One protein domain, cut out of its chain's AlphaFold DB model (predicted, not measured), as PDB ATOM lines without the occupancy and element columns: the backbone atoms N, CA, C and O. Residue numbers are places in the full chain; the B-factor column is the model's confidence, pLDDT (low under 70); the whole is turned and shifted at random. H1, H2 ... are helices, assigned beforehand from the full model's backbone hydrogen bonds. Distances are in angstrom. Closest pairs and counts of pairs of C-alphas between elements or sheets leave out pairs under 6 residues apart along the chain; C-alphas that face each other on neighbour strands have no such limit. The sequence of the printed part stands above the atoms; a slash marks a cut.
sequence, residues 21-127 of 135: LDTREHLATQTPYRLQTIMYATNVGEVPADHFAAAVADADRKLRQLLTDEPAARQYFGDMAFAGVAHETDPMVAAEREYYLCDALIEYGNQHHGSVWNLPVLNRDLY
ATOM      1  N   LEU A  21      29.989 -33.191 -17.975       96.31
ATOM      2  CA  LEU A  21      29.893 -31.897 -18.663       96.31
ATOM      3  C   LEU A  21      31.120 -31.625 -19.542       96.31
ATOM      4  O   LEU A  21      30.958 -31.227 -20.688       96.31
ATOM      5  N   ASP A  22      32.316 -31.918 -19.038       97.00
ATOM      6  CA  ASP A  22      33.581 -31.817 -19.771       97.00
ATOM      7  C   ASP A  22      33.588 -32.678 -21.043       97.00
ATOM      8  O   ASP A  22      34.079 -32.253 -22.087       97.00
ATOM      9  N   THR A  23      32.979 -33.867 -20.990       96.56
ATOM     10  CA  THR A  23      32.812 -34.732 -22.166       96.56
ATOM     11  C   THR A  23      31.885 -34.090 -23.196       96.56
ATOM     12  O   THR A  23      32.210 -34.061 -24.382       96.56
ATOM     13  N   ARG A  24      30.745 -33.542 -22.764       97.50
ATOM     14  CA  ARG A  24      29.799 -32.864 -23.663       97.50
ATOM     15  C   ARG A  24      30.385 -31.601 -24.285       97.50
ATOM     16  O   ARG A  24      30.230 -31.386 -25.483       97.50
ATOM     17  N   GLU A  25      31.092 -30.799 -23.494       97.75
ATOM     18  CA  GLU A  25      31.806 -29.609 -23.964       97.75
ATOM     19  C   GLU A  25      32.887 -29.984 -24.978       97.75
ATOM     20  O   GLU A  25      32.979 -29.360 -26.034       97.75
ATOM     21  N   HIS A  26      33.655 -31.046 -24.714       96.75
ATOM     22  CA  HIS A  26      34.647 -31.539 -25.662       96.75
ATOM     23  C   HIS A  26      34.010 -31.943 -26.998       96.75
ATOM     24  O   HIS A  26      34.478 -31.512 -28.052       96.75
ATOM     25  N   LEU A  27      32.910 -32.701 -26.967       96.38
ATOM     26  CA  LEU A  27      32.176 -33.075 -28.179       96.38
ATOM     27  C   LEU A  27      31.665 -31.841 -28.938       96.38
ATOM     28  O   LEU A  27      31.855 -31.756 -30.148       96.38
ATOM     29  N   ALA A  28      31.125 -30.842 -28.233       97.06
ATOM     30  CA  ALA A  28      30.649 -29.600 -28.841       97.06
ATOM     31  C   ALA A  28      31.743 -28.783 -29.538       97.06
ATOM     32  O   ALA A  28      31.458 -28.097 -30.517       97.06
ATOM     33  N   THR A  29      33.002 -28.879 -29.096       96.56
ATOM     34  CA  THR A  29      34.129 -28.237 -29.801       96.56
ATOM     35  C   THR A  29      34.536 -28.945 -31.092       96.56
ATOM     36  O   THR A  29      35.243 -28.357 -31.907       96.56
ATOM     37  N   GLN A  30      34.114 -30.197 -31.277       94.75
ATOM     38  CA  GLN A  30      34.449 -31.007 -32.447       94.75
ATOM     39  C   GLN A  30      33.311 -31.076 -33.460       94.75
ATOM     40  O   GLN A  30      33.570 -31.349 -34.626       94.75
ATOM     41  N   THR A  31      32.061 -30.853 -33.064       94.81
ATOM     42  CA  THR A  31      30.919 -30.954 -33.978       94.81
ATOM     43  C   THR A  31      31.062 -30.008 -35.179       94.81
ATOM     44  O   THR A  31      31.336 -28.823 -34.979       94.81
ATOM     45  N   PRO A  32      30.861 -30.478 -36.433       95.81
ATOM     46  CA  PRO A  32      30.295 -31.771 -36.855       95.81
ATOM     47  C   PRO A  32      31.332 -32.810 -37.352       95.81
ATOM     48  O   PRO A  32      31.115 -33.486 -38.362       95.81
ATOM     49  N   TYR A  33      32.486 -32.928 -36.691       95.44
ATOM     50  CA  TYR A  33      33.614 -33.755 -37.141       95.44
ATOM     51  C   TYR A  33      33.297 -35.254 -37.261       95.44
ATOM     52  O   TYR A  33      33.736 -35.910 -38.213       95.44
ATOM     53  N   ARG A  34      32.524 -35.833 -36.331       96.69
ATOM     54  CA  ARG A  34      32.181 -37.267 -36.380       96.69
ATOM     55  C   ARG A  34      31.252 -37.550 -37.548       96.69
ATOM     56  O   ARG A  34      31.461 -38.522 -38.277       96.69
ATOM     57  N   LEU A  35      30.264 -36.682 -37.752       97.69
ATOM     58  CA  LEU A  35      29.340 -36.791 -38.870       97.69
ATOM     59  C   LEU A  35      30.089 -36.681 -40.198       97.69
ATOM     60  O   LEU A  35      29.901 -37.521 -41.076       97.69
ATOM     61  N   GLN A  36      30.991 -35.704 -40.325       97.44
ATOM     62  CA  GLN A  36      31.843 -35.565 -41.506       97.44
ATOM     63  C   GLN A  36      32.710 -36.814 -41.726       97.44
ATOM     64  O   GLN A  36      32.757 -37.335 -42.837       97.44
ATOM     65  N   THR A  37      33.311 -37.367 -40.672       97.12
ATOM     66  CA  THR A  37      34.120 -38.593 -40.767       97.12
ATOM     67  C   THR A  37      33.320 -39.779 -41.317       97.12
ATOM     68  O   THR A  37      33.810 -40.531 -42.163       97.12
ATOM     69  N   ILE A  38      32.063 -39.938 -40.887       97.56
ATOM     70  CA  ILE A  38      31.163 -40.967 -41.424       97.56
ATOM     71  C   ILE A  38      30.815 -40.671 -42.888       97.56
ATOM     72  O   ILE A  38      30.934 -41.559 -43.733       97.56
ATOM     73  N   MET A  39      30.418 -39.434 -43.201       97.88
ATOM     74  CA  MET A  39      29.974 -39.039 -44.544       97.88
ATOM     75  C   MET A  39      31.073 -39.163 -45.605       97.88
ATOM     76  O   MET A  39      30.792 -39.606 -46.718       97.88
ATOM     77  N   TYR A  40      32.311 -38.811 -45.258       97.56
ATOM     78  CA  TYR A  40      33.465 -38.848 -46.158       97.56
ATOM     79  C   TYR A  40      34.321 -40.113 -45.992       97.56
ATOM     80  O   TYR A  40      35.324 -40.269 -46.686       97.56
ATOM     81  N   ALA A  41      33.938 -41.034 -45.099       96.62
ATOM     82  CA  ALA A  41      34.653 -42.282 -44.818       96.62
ATOM     83  C   ALA A  41      36.165 -42.097 -44.569       96.62
ATOM     84  O   ALA A  41      36.999 -42.895 -45.007       96.62
ATOM     85  N   THR A  42      36.537 -41.002 -43.905       95.44
ATOM     86  CA  THR A  42      37.932 -40.634 -43.654       95.44
ATOM     87  C   THR A  42      38.038 -39.623 -42.519       95.44
ATOM     88  O   THR A  42      37.066 -38.932 -42.234       95.44
ATOM     89  N   ASN A  43      39.214 -39.502 -41.901       94.56
ATOM     90  CA  ASN A  43      39.493 -38.367 -41.023       94.56
ATOM     91  C   ASN A  43      39.555 -37.109 -41.886       94.56
ATOM     92  O   ASN A  43      40.382 -37.021 -42.801       94.56
ATOM     93  N   VAL A  44      38.647 -36.179 -41.629       93.00
ATOM     94  CA  VAL A  44      38.492 -34.981 -42.449       93.00
ATOM     95  C   VAL A  44      39.400 -33.860 -41.959       93.00
ATOM     96  O   VAL A  44      39.550 -33.646 -40.762       93.00
ATOM     97  N   GLY A  45      40.006 -33.139 -42.895       92.56
ATOM     98  CA  GLY A  45      40.583 -31.827 -42.636       92.56
ATOM     99  C   GLY A  45      39.515 -30.742 -42.780       92.56
ATOM    100  O   GLY A  45      38.396 -30.863 -42.287       92.56
ATOM    101  N   GLU A  46      39.848 -29.679 -43.508       92.88
ATOM    102  CA  GLU A  46      38.899 -28.610 -43.812       92.88
ATOM    103  C   GLU A  46      37.884 -29.049 -44.881       92.88
ATOM    104  O   GLU A  46      38.248 -29.414 -46.003       92.88
ATOM    105  N   VAL A  47      36.596 -28.983 -44.533       93.88
ATOM    106  CA  VAL A  47      35.480 -29.245 -45.449       93.88
ATOM    107  C   VAL A  47      34.786 -27.918 -45.775       93.88
ATOM    108  O   VAL A  47      34.268 -27.273 -44.860       93.88
ATOM    109  N   PRO A  48      34.705 -27.505 -47.054       95.06
ATOM    110  CA  PRO A  48      33.980 -26.298 -47.437       95.06
ATOM    111  C   PRO A  48      32.505 -26.359 -47.020       95.06
ATOM    112  O   PRO A  48      31.824 -27.357 -47.272       95.06
ATOM    113  N   ALA A  49      31.996 -25.273 -46.434       92.81
ATOM    114  CA  ALA A  49      30.637 -25.215 -45.889       92.81
ATOM    115  C   ALA A  49      29.557 -25.553 -46.931       92.81
ATOM    116  O   ALA A  49      28.678 -26.368 -46.658       92.81
ATOM    117  N   ASP A  50      29.667 -25.009 -48.147       94.31
ATOM    118  CA  ASP A  50      28.717 -25.277 -49.239       94.31
ATOM    119  C   ASP A  50      28.727 -26.751 -49.661       94.31
ATOM    120  O   ASP A  50      27.684 -27.336 -49.960       94.31
ATOM    121  N   HIS A  51      29.908 -27.375 -49.645       95.56
ATOM    122  CA  HIS A  51      30.052 -28.786 -49.977       95.56
ATOM    123  C   HIS A  51      29.411 -29.668 -48.904       95.56
ATOM    124  O   HIS A  51      28.664 -30.597 -49.216       95.56
ATOM    125  N   PHE A  52      29.658 -29.350 -47.631       96.25
ATOM    126  CA  PHE A  52      29.038 -30.057 -46.520       96.25
ATOM    127  C   PHE A  52      27.513 -29.891 -46.522       96.25
ATOM    128  O   PHE A  52      26.800 -30.883 -46.388       96.25
ATOM    129  N   ALA A  53      27.004 -28.682 -46.770       95.81
ATOM    130  CA  ALA A  53      25.571 -28.417 -46.871       95.81
ATOM    131  C   ALA A  53      24.906 -29.222 -48.003       95.81
ATOM    132  O   ALA A  53      23.841 -29.810 -47.803       95.81
ATOM    133  N   ALA A  54      25.544 -29.310 -49.175       96.81
ATOM    134  CA  ALA A  54      25.042 -30.118 -50.286       96.81
ATOM    135  C   ALA A  54      25.023 -31.622 -49.952       96.81
ATOM    136  O   ALA A  54      24.035 -32.305 -50.227       96.81
ATOM    137  N   ALA A  55      26.088 -32.130 -49.323       97.50
ATOM    138  CA  ALA A  55      26.168 -33.524 -48.898       97.50
ATOM    139  C   ALA A  55      25.095 -33.868 -47.849       97.50
ATOM    140  O   ALA A  55      24.469 -34.925 -47.923       97.50
ATOM    141  N   VAL A  56      24.842 -32.955 -46.908       98.19
ATOM    142  CA  VAL A  56      23.796 -33.076 -45.882       98.19
ATOM    143  C   VAL A  56      22.406 -33.119 -46.512       98.19
ATOM    144  O   VAL A  56      21.610 -33.994 -46.174       98.19
ATOM    145  N   ALA A  57      22.118 -32.228 -47.463       98.06
ATOM    146  CA  ALA A  57      20.825 -32.196 -48.141       98.06
ATOM    147  C   ALA A  57      20.539 -33.495 -48.921       98.06
ATOM    148  O   ALA A  57      19.410 -33.996 -48.906       98.06
ATOM    149  N   ASP A  58      21.554 -34.067 -49.581       98.31
ATOM    150  CA  ASP A  58      21.422 -35.365 -50.251       98.31
ATOM    151  C   ASP A  58      21.207 -36.510 -49.248       98.31
ATOM    152  O   ASP A  58      20.317 -37.343 -49.455       98.31
ATOM    153  N   ALA A  59      21.959 -36.523 -48.143       98.19
ATOM    154  CA  ALA A  59      21.822 -37.523 -47.088       98.19
ATOM    155  C   ALA A  59      20.431 -37.489 -46.435       98.19
ATOM    156  O   ALA A  59      19.804 -38.536 -46.287       98.19
ATOM    157  N   ASP A  60      19.884 -36.305 -46.146       98.38
ATOM    158  CA  ASP A  60      18.529 -36.157 -45.598       98.38
ATOM    159  C   ASP A  60      17.448 -36.640 -46.562       98.38
ATOM    160  O   ASP A  60      16.492 -37.310 -46.161       98.38
ATOM    161  N   ARG A  61      17.589 -36.335 -47.856       98.25
ATOM    162  CA  ARG A  61      16.669 -36.841 -48.880       98.25
ATOM    163  C   ARG A  61      16.675 -38.369 -48.908       98.25
ATOM    164  O   ARG A  61      15.607 -38.980 -48.950       98.25
ATOM    165  N   LYS A  62      17.859 -38.985 -48.870       98.19
ATOM    166  CA  LYS A  62      18.012 -40.446 -48.848       98.19
ATOM    167  C   LYS A  62      17.524 -41.059 -47.538       98.19
ATOM    168  O   LYS A  62      16.907 -42.115 -47.580       98.19
ATOM    169  N   LEU A  63      17.724 -40.395 -46.400       97.69
ATOM    170  CA  LEU A  63      17.211 -40.845 -45.106       97.69
ATOM    171  C   LEU A  63      15.679 -40.869 -45.097       97.69
ATOM    172  O   LEU A  63      15.088 -41.863 -44.693       97.69
ATOM    173  N   ARG A  64      15.016 -39.832 -45.621       96.81
ATOM    174  CA  ARG A  64      13.546 -39.825 -45.759       96.81
ATOM    175  C   ARG A  64      13.036 -40.963 -46.644       96.81
ATOM    176  O   ARG A  64      12.002 -41.558 -46.337       96.81
ATOM    177  N   GLN A  65      13.758 -41.270 -47.721       96.69
ATOM    178  CA  GLN A  65      13.443 -42.410 -48.580       96.69
ATOM    179  C   GLN A  65      13.626 -43.735 -47.826       96.69
ATOM    180  O   GLN A  65      12.696 -44.531 -47.779       96.69
ATOM    181  N   LEU A  66      14.757 -43.918 -47.137       96.19
ATOM    182  CA  LEU A  66      15.025 -45.093 -46.305       96.19
ATOM    183  C   LEU A  66      13.927 -45.303 -45.252       96.19
ATOM    184  O   LEU A  66      13.422 -46.406 -45.100       96.19
ATOM    185  N   LEU A  67      13.492 -44.242 -44.570       95.06
ATOM    186  CA  LEU A  67      12.405 -44.313 -43.586       95.06
ATOM    187  C   LEU A  67      11.049 -44.654 -44.213       95.06
ATOM    188  O   LEU A  67      10.151 -45.143 -43.521       95.06
ATOM    189  N   THR A  68      10.867 -44.384 -45.501       94.00
ATOM    190  CA  THR A  68       9.665 -44.778 -46.243       94.00
ATOM    191  C   THR A  68       9.718 -46.260 -46.599       94.00
ATOM    192  O   THR A  68       8.729 -46.962 -46.378       94.00
ATOM    193  N   ASP A  69      10.870 -46.728 -47.073       93.88
ATOM    194  CA  ASP A  69      11.056 -48.070 -47.628       93.88
ATOM    195  C   ASP A  69      11.286 -49.139 -46.551       93.88
ATOM    196  O   ASP A  69      10.823 -50.273 -46.685       93.88
ATOM    197  N   GLU A  70      11.963 -48.781 -45.460       93.94
ATOM    198  CA  GLU A  70      12.434 -49.705 -44.431       93.94
ATOM    199  C   GLU A  70      11.871 -49.317 -43.052       93.94
ATOM    200  O   GLU A  70      12.413 -48.454 -42.356       93.94
ATOM    201  N   PRO A  71      10.782 -49.963 -42.588       88.75
ATOM    202  CA  PRO A  71      10.179 -49.659 -41.289       88.75
ATOM    203  C   PRO A  71      11.134 -49.822 -40.099       88.75
ATOM    204  O   PRO A  71      10.981 -49.110 -39.108       88.75
ATOM    205  N   ALA A  72      12.119 -50.723 -40.198       90.50
ATOM    206  CA  ALA A  72      13.142 -50.922 -39.171       90.50
ATOM    207  C   ALA A  72      13.987 -49.656 -38.952       90.50
ATOM    208  O   ALA A  72      14.235 -49.287 -37.808       90.50
ATOM    209  N   ALA A  73      14.323 -48.919 -40.019       93.38
ATOM    210  CA  ALA A  73      15.087 -47.674 -39.938       93.38
ATOM    211  C   ALA A  73      14.410 -46.625 -39.035       93.38
ATOM    212  O   ALA A  73      15.087 -45.846 -38.367       93.38
ATOM    213  N   ARG A  74      13.070 -46.628 -38.945       92.19
ATOM    214  CA  ARG A  74      12.322 -45.688 -38.089       92.19
ATOM    215  C   ARG A  74      12.614 -45.870 -36.606       92.19
ATOM    216  O   ARG A  74      12.538 -44.896 -35.870       92.19
ATOM    217  N   GLN A  75      12.944 -47.089 -36.177       90.94
ATOM    218  CA  GLN A  75      13.305 -47.353 -34.784       90.94
ATOM    219  C   GLN A  75      14.644 -46.701 -34.420       90.94
ATOM    220  O   GLN A  75      14.799 -46.250 -33.290       90.94
ATOM    221  N   TYR A  76      15.571 -46.610 -35.379       93.44
ATOM    222  CA  TYR A  76      16.902 -46.033 -35.184       93.44
ATOM    223  C   TYR A  76      16.906 -44.523 -35.363       93.44
ATOM    224  O   TYR A  76      17.431 -43.808 -34.517       93.44
ATOM    225  N   PHE A  77      16.322 -44.033 -36.458       93.69
ATOM    226  CA  PHE A  77      16.461 -42.630 -36.835       93.69
ATOM    227  C   PHE A  77      15.305 -41.748 -36.375       93.69
ATOM    228  O   PHE A  77      15.524 -40.561 -36.182       93.69
ATOM    229  N   GLY A  78      14.099 -42.289 -36.172       89.12
ATOM    230  CA  GLY A  78      12.943 -41.498 -35.743       89.12
ATOM    231  C   GLY A  78      12.721 -40.254 -36.613       89.12
ATOM    232  O   GLY A  78      12.439 -40.363 -37.807       89.12
ATOM    233  N   ASP A  79      12.845 -39.082 -35.995       90.88
ATOM    234  CA  ASP A  79      12.756 -37.744 -36.591       90.88
ATOM    235  C   ASP A  79      14.125 -37.066 -36.809       90.88
ATOM    236  O   ASP A  79      14.184 -35.899 -37.206       90.88
ATOM    237  N   MET A  80      15.230 -37.783 -36.578       94.81
ATOM    238  CA  MET A  80      16.584 -37.267 -36.762       94.81
ATOM    239  C   MET A  80      16.875 -36.926 -38.228       94.81
ATOM    240  O   MET A  80      16.367 -37.543 -39.166       94.81
ATOM    241  N   ALA A  81      17.754 -35.942 -38.409       96.56
ATOM    242  CA  ALA A  81      18.195 -35.453 -39.707       96.56
ATOM    243  C   ALA A  81      19.662 -35.011 -39.642       96.56
ATOM    244  O   ALA A  81      20.110 -34.458 -38.633       96.56
ATOM    245  N   PHE A  82      20.381 -35.175 -40.749       97.94
ATOM    246  CA  PHE A  82      21.729 -34.651 -40.948       97.94
ATOM    247  C   PHE A  82      21.736 -33.121 -40.833       97.94
ATOM    248  O   PHE A  82      22.609 -32.559 -40.168       97.94
ATOM    249  N   ALA A  83      20.725 -32.436 -41.388       97.00
ATOM    250  CA  ALA A  83      20.566 -30.988 -41.231       97.00
ATOM    251  C   ALA A  83      20.378 -30.564 -39.770       97.00
ATOM    252  O   ALA A  83      20.772 -29.460 -39.399       97.00
ATOM    253  N   GLY A  84      19.833 -31.448 -38.927       95.00
ATOM    254  CA  GLY A  84      19.725 -31.212 -37.490       95.00
ATOM    255  C   GLY A  84      21.088 -31.006 -36.830       95.00
ATOM    256  O   GLY A  84      21.167 -30.264 -35.861       95.00
ATOM    257  N   VAL A  85      22.152 -31.603 -37.363       95.69
ATOM    258  CA  VAL A  85      23.529 -31.379 -36.904       95.69
ATOM    259  C   VAL A  85      24.154 -30.188 -37.629       95.69
ATOM    260  O   VAL A  85      24.708 -29.297 -36.999       95.69
ATOM    261  N   ALA A  86      24.054 -30.155 -38.959       94.81
ATOM    262  CA  ALA A  86      24.804 -29.211 -39.790       94.81
ATOM    263  C   ALA A  86      24.294 -27.762 -39.752       94.81
ATOM    264  O   ALA A  86      25.023 -26.850 -40.142       94.81
ATOM    265  N   HIS A  87      23.037 -27.542 -39.369       93.38
ATOM    266  CA  HIS A  87      22.407 -26.216 -39.366       93.38
ATOM    267  C   HIS A  87      21.997 -25.752 -37.968       93.38
ATOM    268  O   HIS A  87      21.387 -24.691 -37.832       93.38
ATOM    269  N   GLU A  88      22.312 -26.529 -36.933       95.94
ATOM    270  CA  GLU A  88      22.080 -26.109 -35.559       95.94
ATOM    271  C   GLU A  88      23.090 -25.035 -35.152       95.94
ATOM    272  O   GLU A  88      24.289 -25.152 -35.392       95.94
ATOM    273  N   THR A  89      22.575 -23.967 -34.555       94.50
ATOM    274  CA  THR A  89      23.362 -22.799 -34.152       94.50
ATOM    275  C   THR A  89      23.912 -22.922 -32.739       94.50
ATOM    276  O   THR A  89      24.923 -22.295 -32.436       94.50
ATOM    277  N   ASP A  90      23.260 -23.711 -31.881       96.75
ATOM    278  CA  ASP A  90      23.758 -24.015 -30.542       96.75
ATOM    279  C   ASP A  90      24.735 -25.208 -30.605       96.75
ATOM    280  O   ASP A  90      24.303 -26.330 -30.891       96.75
ATOM    281  N   PRO A  91      26.038 -25.019 -30.310       95.12
ATOM    282  CA  PRO A  91      27.026 -26.094 -30.393       95.12
ATOM    283  C   PRO A  91      26.713 -27.291 -29.489       95.12
ATOM    284  O   PRO A  91      27.008 -28.426 -29.850       95.12
ATOM    285  N   MET A  92      26.099 -27.062 -28.325       97.31
ATOM    286  CA  MET A  92      25.754 -28.129 -27.385       97.31
ATOM    287  C   MET A  92      24.601 -28.980 -27.925       97.31
ATOM    288  O   MET A  92      24.625 -30.205 -27.813       97.31
ATOM    289  N   VAL A  93      23.614 -28.338 -28.556       97.31
ATOM    290  CA  VAL A  93      22.496 -29.036 -29.209       97.31
ATOM    291  C   VAL A  93      22.967 -29.743 -30.481       97.31
ATOM    292  O   VAL A  93      22.551 -30.871 -30.745       97.31
ATOM    293  N   ALA A  94      23.860 -29.122 -31.256       97.38
ATOM    294  CA  ALA A  94      24.458 -29.739 -32.437       97.38
ATOM    295  C   ALA A  94      25.225 -31.015 -32.057       97.38
ATOM    296  O   ALA A  94      25.065 -32.046 -32.712       97.38
ATOM    297  N   ALA A  95      25.988 -30.967 -30.962       97.75
ATOM    298  CA  ALA A  95      26.735 -32.105 -30.438       97.75
ATOM    299  C   ALA A  95      25.835 -33.222 -29.912       97.75
ATOM    300  O   ALA A  95      26.098 -34.391 -30.188       97.75
ATOM    301  N   GLU A  96      24.748 -32.884 -29.209       97.56
ATOM    302  CA  GLU A  96      23.742 -33.869 -28.795       97.56
ATOM    303  C   GLU A  96      23.152 -34.586 -30.018       97.56
ATOM    304  O   GLU A  96      23.085 -35.815 -30.068       97.56
ATOM    305  N   ARG A  97      22.763 -33.827 -31.046       97.50
ATOM    306  CA  ARG A  97      22.209 -34.401 -32.277       97.50
ATOM    307  C   ARG A  97      23.234 -35.251 -33.021       97.50
ATOM    308  O   ARG A  97      22.889 -36.330 -33.492       97.50
ATOM    309  N   GLU A  98      24.487 -34.805 -33.101       97.94
ATOM    310  CA  GLU A  98      25.575 -35.570 -33.714       97.94
ATOM    311  C   GLU A  98      25.833 -36.871 -32.954       97.94
ATOM    312  O   GLU A  98      26.027 -37.918 -33.575       97.94
ATOM    313  N   TYR A  99      25.802 -36.817 -31.622       96.81
ATOM    314  CA  TYR A  99      25.993 -37.963 -30.745       96.81
ATOM    315  C   TYR A  99      24.988 -39.074 -31.047       96.81
ATOM    316  O   TYR A  99      25.404 -40.200 -31.331       96.81
ATOM    317  N   TYR A 100      23.693 -38.745 -31.065       96.12
ATOM    318  CA  TYR A 100      22.633 -39.714 -31.339       96.12
ATOM    319  C   TYR A 100      22.591 -40.162 -32.802       96.12
ATOM    320  O   TYR A 100      22.433 -41.357 -33.063       96.12
ATOM    321  N   LEU A 101      22.764 -39.238 -33.755       97.00
ATOM    322  CA  LEU A 101      22.722 -39.561 -35.182       97.00
ATOM    323  C   LEU A 101      23.882 -40.477 -35.584       97.00
ATOM    324  O   LEU A 101      23.663 -41.469 -36.273       97.00
ATOM    325  N   CYS A 102      25.109 -40.172 -35.153       96.94
ATOM    326  CA  CYS A 102      26.272 -40.990 -35.495       96.94
ATOM    327  C   CYS A 102      26.173 -42.393 -34.895       96.94
ATOM    328  O   CYS A 102      26.529 -43.357 -35.568       96.94
ATOM    329  N   ASP A 103      25.686 -42.517 -33.658       96.19
ATOM    330  CA  ASP A 103      25.475 -43.826 -33.038       96.19
ATOM    331  C   ASP A 103      24.411 -44.633 -33.796       96.19
ATOM    332  O   ASP A 103      24.669 -45.774 -34.174       96.19
ATOM    333  N   ALA A 104      23.286 -44.009 -34.164       95.75
ATOM    334  CA  ALA A 104      22.230 -44.658 -34.939       95.75
ATOM    335  C   ALA A 104      22.718 -45.109 -36.324       95.75
ATOM    336  O   ALA A 104      22.394 -46.211 -36.763       95.75
ATOM    337  N   LEU A 105      23.523 -44.284 -37.007       96.69
ATOM    338  CA  LEU A 105      24.137 -44.642 -38.290       96.69
ATOM    339  C   LEU A 105      25.056 -45.861 -38.143       96.69
ATOM    340  O   LEU A 105      24.996 -46.777 -38.963       96.69
ATOM    341  N   ILE A 106      25.896 -45.886 -37.107       95.38
ATOM    342  CA  ILE A 106      26.823 -46.995 -36.867       95.38
ATOM    343  C   ILE A 106      26.055 -48.281 -36.561       95.38
ATOM    344  O   ILE A 106      26.284 -49.294 -37.221       95.38
ATOM    345  N   GLU A 107      25.116 -48.233 -35.618       95.31
ATOM    346  CA  GLU A 107      24.340 -49.400 -35.196       95.31
ATOM    347  C   GLU A 107      23.476 -49.944 -36.337       95.31
ATOM    348  O   GLU A 107      23.570 -51.126 -36.675       95.31
ATOM    349  N   TYR A 108      22.698 -49.085 -37.001       95.31
ATOM    350  CA  TYR A 108      21.856 -49.503 -38.120       95.31
ATOM    351  C   TYR A 108      22.693 -50.044 -39.287       95.31
ATOM    352  O   TYR A 108      22.390 -51.093 -39.857       95.31
ATOM    353  N   GLY A 109      23.786 -49.354 -39.626       95.25
ATOM    354  CA  GLY A 109      24.682 -49.758 -40.704       95.25
ATOM    355  C   GLY A 109      25.351 -51.103 -40.456       95.25
ATOM    356  O   GLY A 109      25.389 -51.937 -41.362       95.25
ATOM    357  N   ASN A 110      25.834 -51.350 -39.241       93.81
ATOM    358  CA  ASN A 110      26.452 -52.626 -38.888       93.81
ATOM    359  C   ASN A 110      25.427 -53.766 -38.902       93.81
ATOM    360  O   ASN A 110      25.671 -54.792 -39.538       93.81
ATOM    361  N   GLN A 111      24.262 -53.568 -38.281       93.50
ATOM    362  CA  GLN A 111      23.262 -54.626 -38.119       93.50
ATOM    363  C   GLN A 111      22.527 -54.978 -39.424       93.50
ATOM    364  O   GLN A 111      22.212 -56.147 -39.651       93.50
ATOM    365  N   HIS A 112      22.275 -54.000 -40.302       94.06
ATOM    366  CA  HIS A 112      21.454 -54.204 -41.506       94.06
ATOM    367  C   HIS A 112      22.240 -54.182 -42.823       94.06
ATOM    368  O   HIS A 112      21.785 -54.743 -43.818       94.06
ATOM    369  N   HIS A 113      23.430 -53.573 -42.843       92.88
ATOM    370  CA  HIS A 113      24.227 -53.390 -44.063       92.88
ATOM    371  C   HIS A 113      25.686 -53.865 -43.922       92.88
ATOM    372  O   HIS A 113      26.500 -53.672 -44.831       92.88
ATOM    373  N   GLY A 114      26.037 -54.490 -42.792       93.31
ATOM    374  CA  GLY A 114      27.374 -55.008 -42.480       93.31
ATOM    375  C   GLY A 114      28.438 -53.941 -42.196       93.31
ATOM    376  O   GLY A 114      29.560 -54.290 -41.841       93.31
ATOM    377  N   SER A 115      28.124 -52.655 -42.379       93.88
ATOM    378  CA  SER A 115      28.984 -51.515 -42.050       93.88
ATOM    379  C   SER A 115      28.215 -50.199 -42.198       93.88
ATOM    380  O   SER A 115      27.417 -50.047 -43.125       93.88
ATOM    381  N   VAL A 116      28.535 -49.202 -41.367       95.00
ATOM    382  CA  VAL A 116      28.063 -47.812 -41.537       95.00
ATOM    383  C   VAL A 116      28.305 -47.262 -42.948       95.00
ATOM    384  O   VAL A 116      27.427 -46.624 -43.521       95.00
ATOM    385  N   TRP A 117      29.444 -47.572 -43.575       95.56
ATOM    386  CA  TRP A 117      29.785 -47.072 -44.917       95.56
ATOM    387  C   TRP A 117      29.097 -47.833 -46.060       95.56
ATOM    388  O   TRP A 117      29.251 -47.499 -47.234       95.56
ATOM    389  N   ASN A 118      28.300 -48.853 -45.741       95.38
ATOM    390  CA  ASN A 118      27.426 -49.494 -46.718       95.38
ATOM    391  C   ASN A 118      26.027 -48.873 -46.762       95.38
ATOM    392  O   ASN A 118      25.247 -49.254 -47.636       95.38
ATOM    393  N   LEU A 119      25.718 -47.927 -45.869       94.44
ATOM    394  CA  LEU A 119      24.393 -47.335 -45.773       94.44
ATOM    395  C   LEU A 119      23.970 -46.601 -47.053       94.44
ATOM    396  O   LEU A 119      24.737 -45.788 -47.576       94.44
ATOM    397  N   PRO A 120      22.714 -46.780 -47.507       94.62
ATOM    398  CA  PRO A 120      22.204 -46.120 -48.708       94.62
ATOM    399  C   PRO A 120      22.047 -44.601 -48.541       94.62
ATOM    400  O   PRO A 120      21.951 -43.884 -49.537       94.62
ATOM    401  N   VAL A 121      22.040 -44.099 -47.299       96.62
ATOM    402  CA  VAL A 121      21.980 -42.656 -47.014       96.62
ATOM    403  C   VAL A 121      23.300 -41.940 -47.289       96.62
ATOM    404  O   VAL A 121      23.298 -40.732 -47.509       96.62
ATOM    405  N   LEU A 122      24.418 -42.671 -47.338       97.06
ATOM    406  CA  LEU A 122      25.733 -42.102 -47.607       97.06
ATOM    407  C   LEU A 122      26.031 -42.111 -49.109       97.06
ATOM    408  O   LEU A 122      25.710 -43.056 -49.832       97.06
ATOM    409  N   ASN A 123      26.657 -41.043 -49.600       96.56
ATOM    410  CA  ASN A 123      27.123 -40.980 -50.978       96.56
ATOM    411  C   ASN A 123      28.575 -41.472 -51.073       96.56
ATOM    412  O   ASN A 123      29.492 -40.788 -50.627       96.56
ATOM    413  N   ARG A 124      28.779 -42.638 -51.694       96.06
ATOM    414  CA  ARG A 124      30.108 -43.250 -51.857       96.06
ATOM    415  C   ARG A 124      31.056 -42.429 -52.731       96.06
ATOM    416  O   ARG A 124      32.263 -42.542 -52.555       96.06
ATOM    417  N   ASP A 125      30.535 -41.570 -53.607       96.75
ATOM    418  CA  ASP A 125      31.363 -40.676 -54.430       96.75
ATOM    419  C   ASP A 125      32.116 -39.635 -53.581       96.75
ATOM    420  O   ASP A 125      33.094 -39.040 -54.037       96.75
ATOM    421  N   LEU A 126      31.682 -39.421 -52.333       95.94
ATOM    422  CA  LEU A 126      32.321 -38.511 -51.383       95.94
ATOM    423  C   LEU A 126      33.482 -39.159 -50.618       95.94
ATOM    424  O   LEU A 126      34.216 -38.466 -49.916       95.94
ATOM    425  N   TYR A 127      33.665 -40.475 -50.715       96.94
ATOM    426  CA  TYR A 127      34.604 -41.182 -49.849       96.94
ATOM    427  C   TYR A 127      36.057 -40.804 -50.135       96.94
ATOM    428  O   TYR A 127      36.507 -40.767 -51.278       96.94
TER     429      TYR A 127
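This is residues 21 to 127 of the 135 residues of an uncharacterized protein of Streptomyces chrestomyceticus JCM 4735 (UniProt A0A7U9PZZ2). The long helix H6 is the core of this domain, with the shorter H1, H2, H4 and H5 packed round it: H1 crosswise at its first residues, H2 on one side, and H4 and H5 on the side toward H3. The second long helix, H3, makes the far wall, with H5 wedged between it and H6, and after H6 residues 114 to 127 fold back toward H2 and H3. The printed part has 107 residues with six named helices, H1 to H6 in chain order, and no named strand; the class is all helix. The whole is compact, with a radius of gyration of the C-alphas of 13.2 A, and rounded, spanning 36 by 29 by 22 A.

Begin at the hub, H6, residues 91 to 113, which touches four other helices. Look first at its residues 91 to 95, which alone touch H1, residues 21 to 30: the closest C-alphas, of Ala 28 and Ala 95, are 4.9 A apart, and the lines are about perpendicular at 79 degrees. Farther along, residues 98 to 102 of H6 alone touch H2, residues 33 to 40, closest at Leu 35 and Cys 102 with C-alphas 6.2 A apart; the two run the same way at a steep tilt of 39 degrees. H5, residues 82 to 86, touches H6, the closest C-alphas being those of Val 85 and Ala 94 at 4.8 A. H5 also touches H3, residues 49 to 69, where the closest C-alphas, of Val 56 and Phe 82, are 5.6 A apart. H4, residues 73 to 77, touches H6 with the C-alphas of Tyr 76 and Ala 104 closest at 5.5 A. H3 and H4 only just touch, with 3 pairs of C-alphas within 8 A, and only at the corner by their link; Leu 67 and Ala 73 are closest, their C-alphas 5.6 A apart. H3 and H6 are apart. In H2, H3, H4, H5 and H6 every backbone O i to N i+4 pair is within hydrogen-bond range; in H1 it is 5 of 6.

Find C-alpha 91 at (27.026, -26.094, -30.393); from there H6 runs 30.7 A to C-alpha 113 at (24.227, -53.390, -44.063). H3 measures 30.1 A from C-alpha 49 to C-alpha 69. H1 starts at C-alpha 21, (29.893, -31.897, -18.663), and measures 14.5 A; H2 measures 10.4 A, H4 6.1 A and H5 6.4 A.

The two C-alphas farthest apart are those of Asp 22 and Asp 69, at 39.3 A. The printed part has no cut; the link H2 to H3 is short, the other links between helices are tight, and residues 114 to 127 hold no named element. The mean pLDDT of the printed part is 95.6, and no printed residue is under 70.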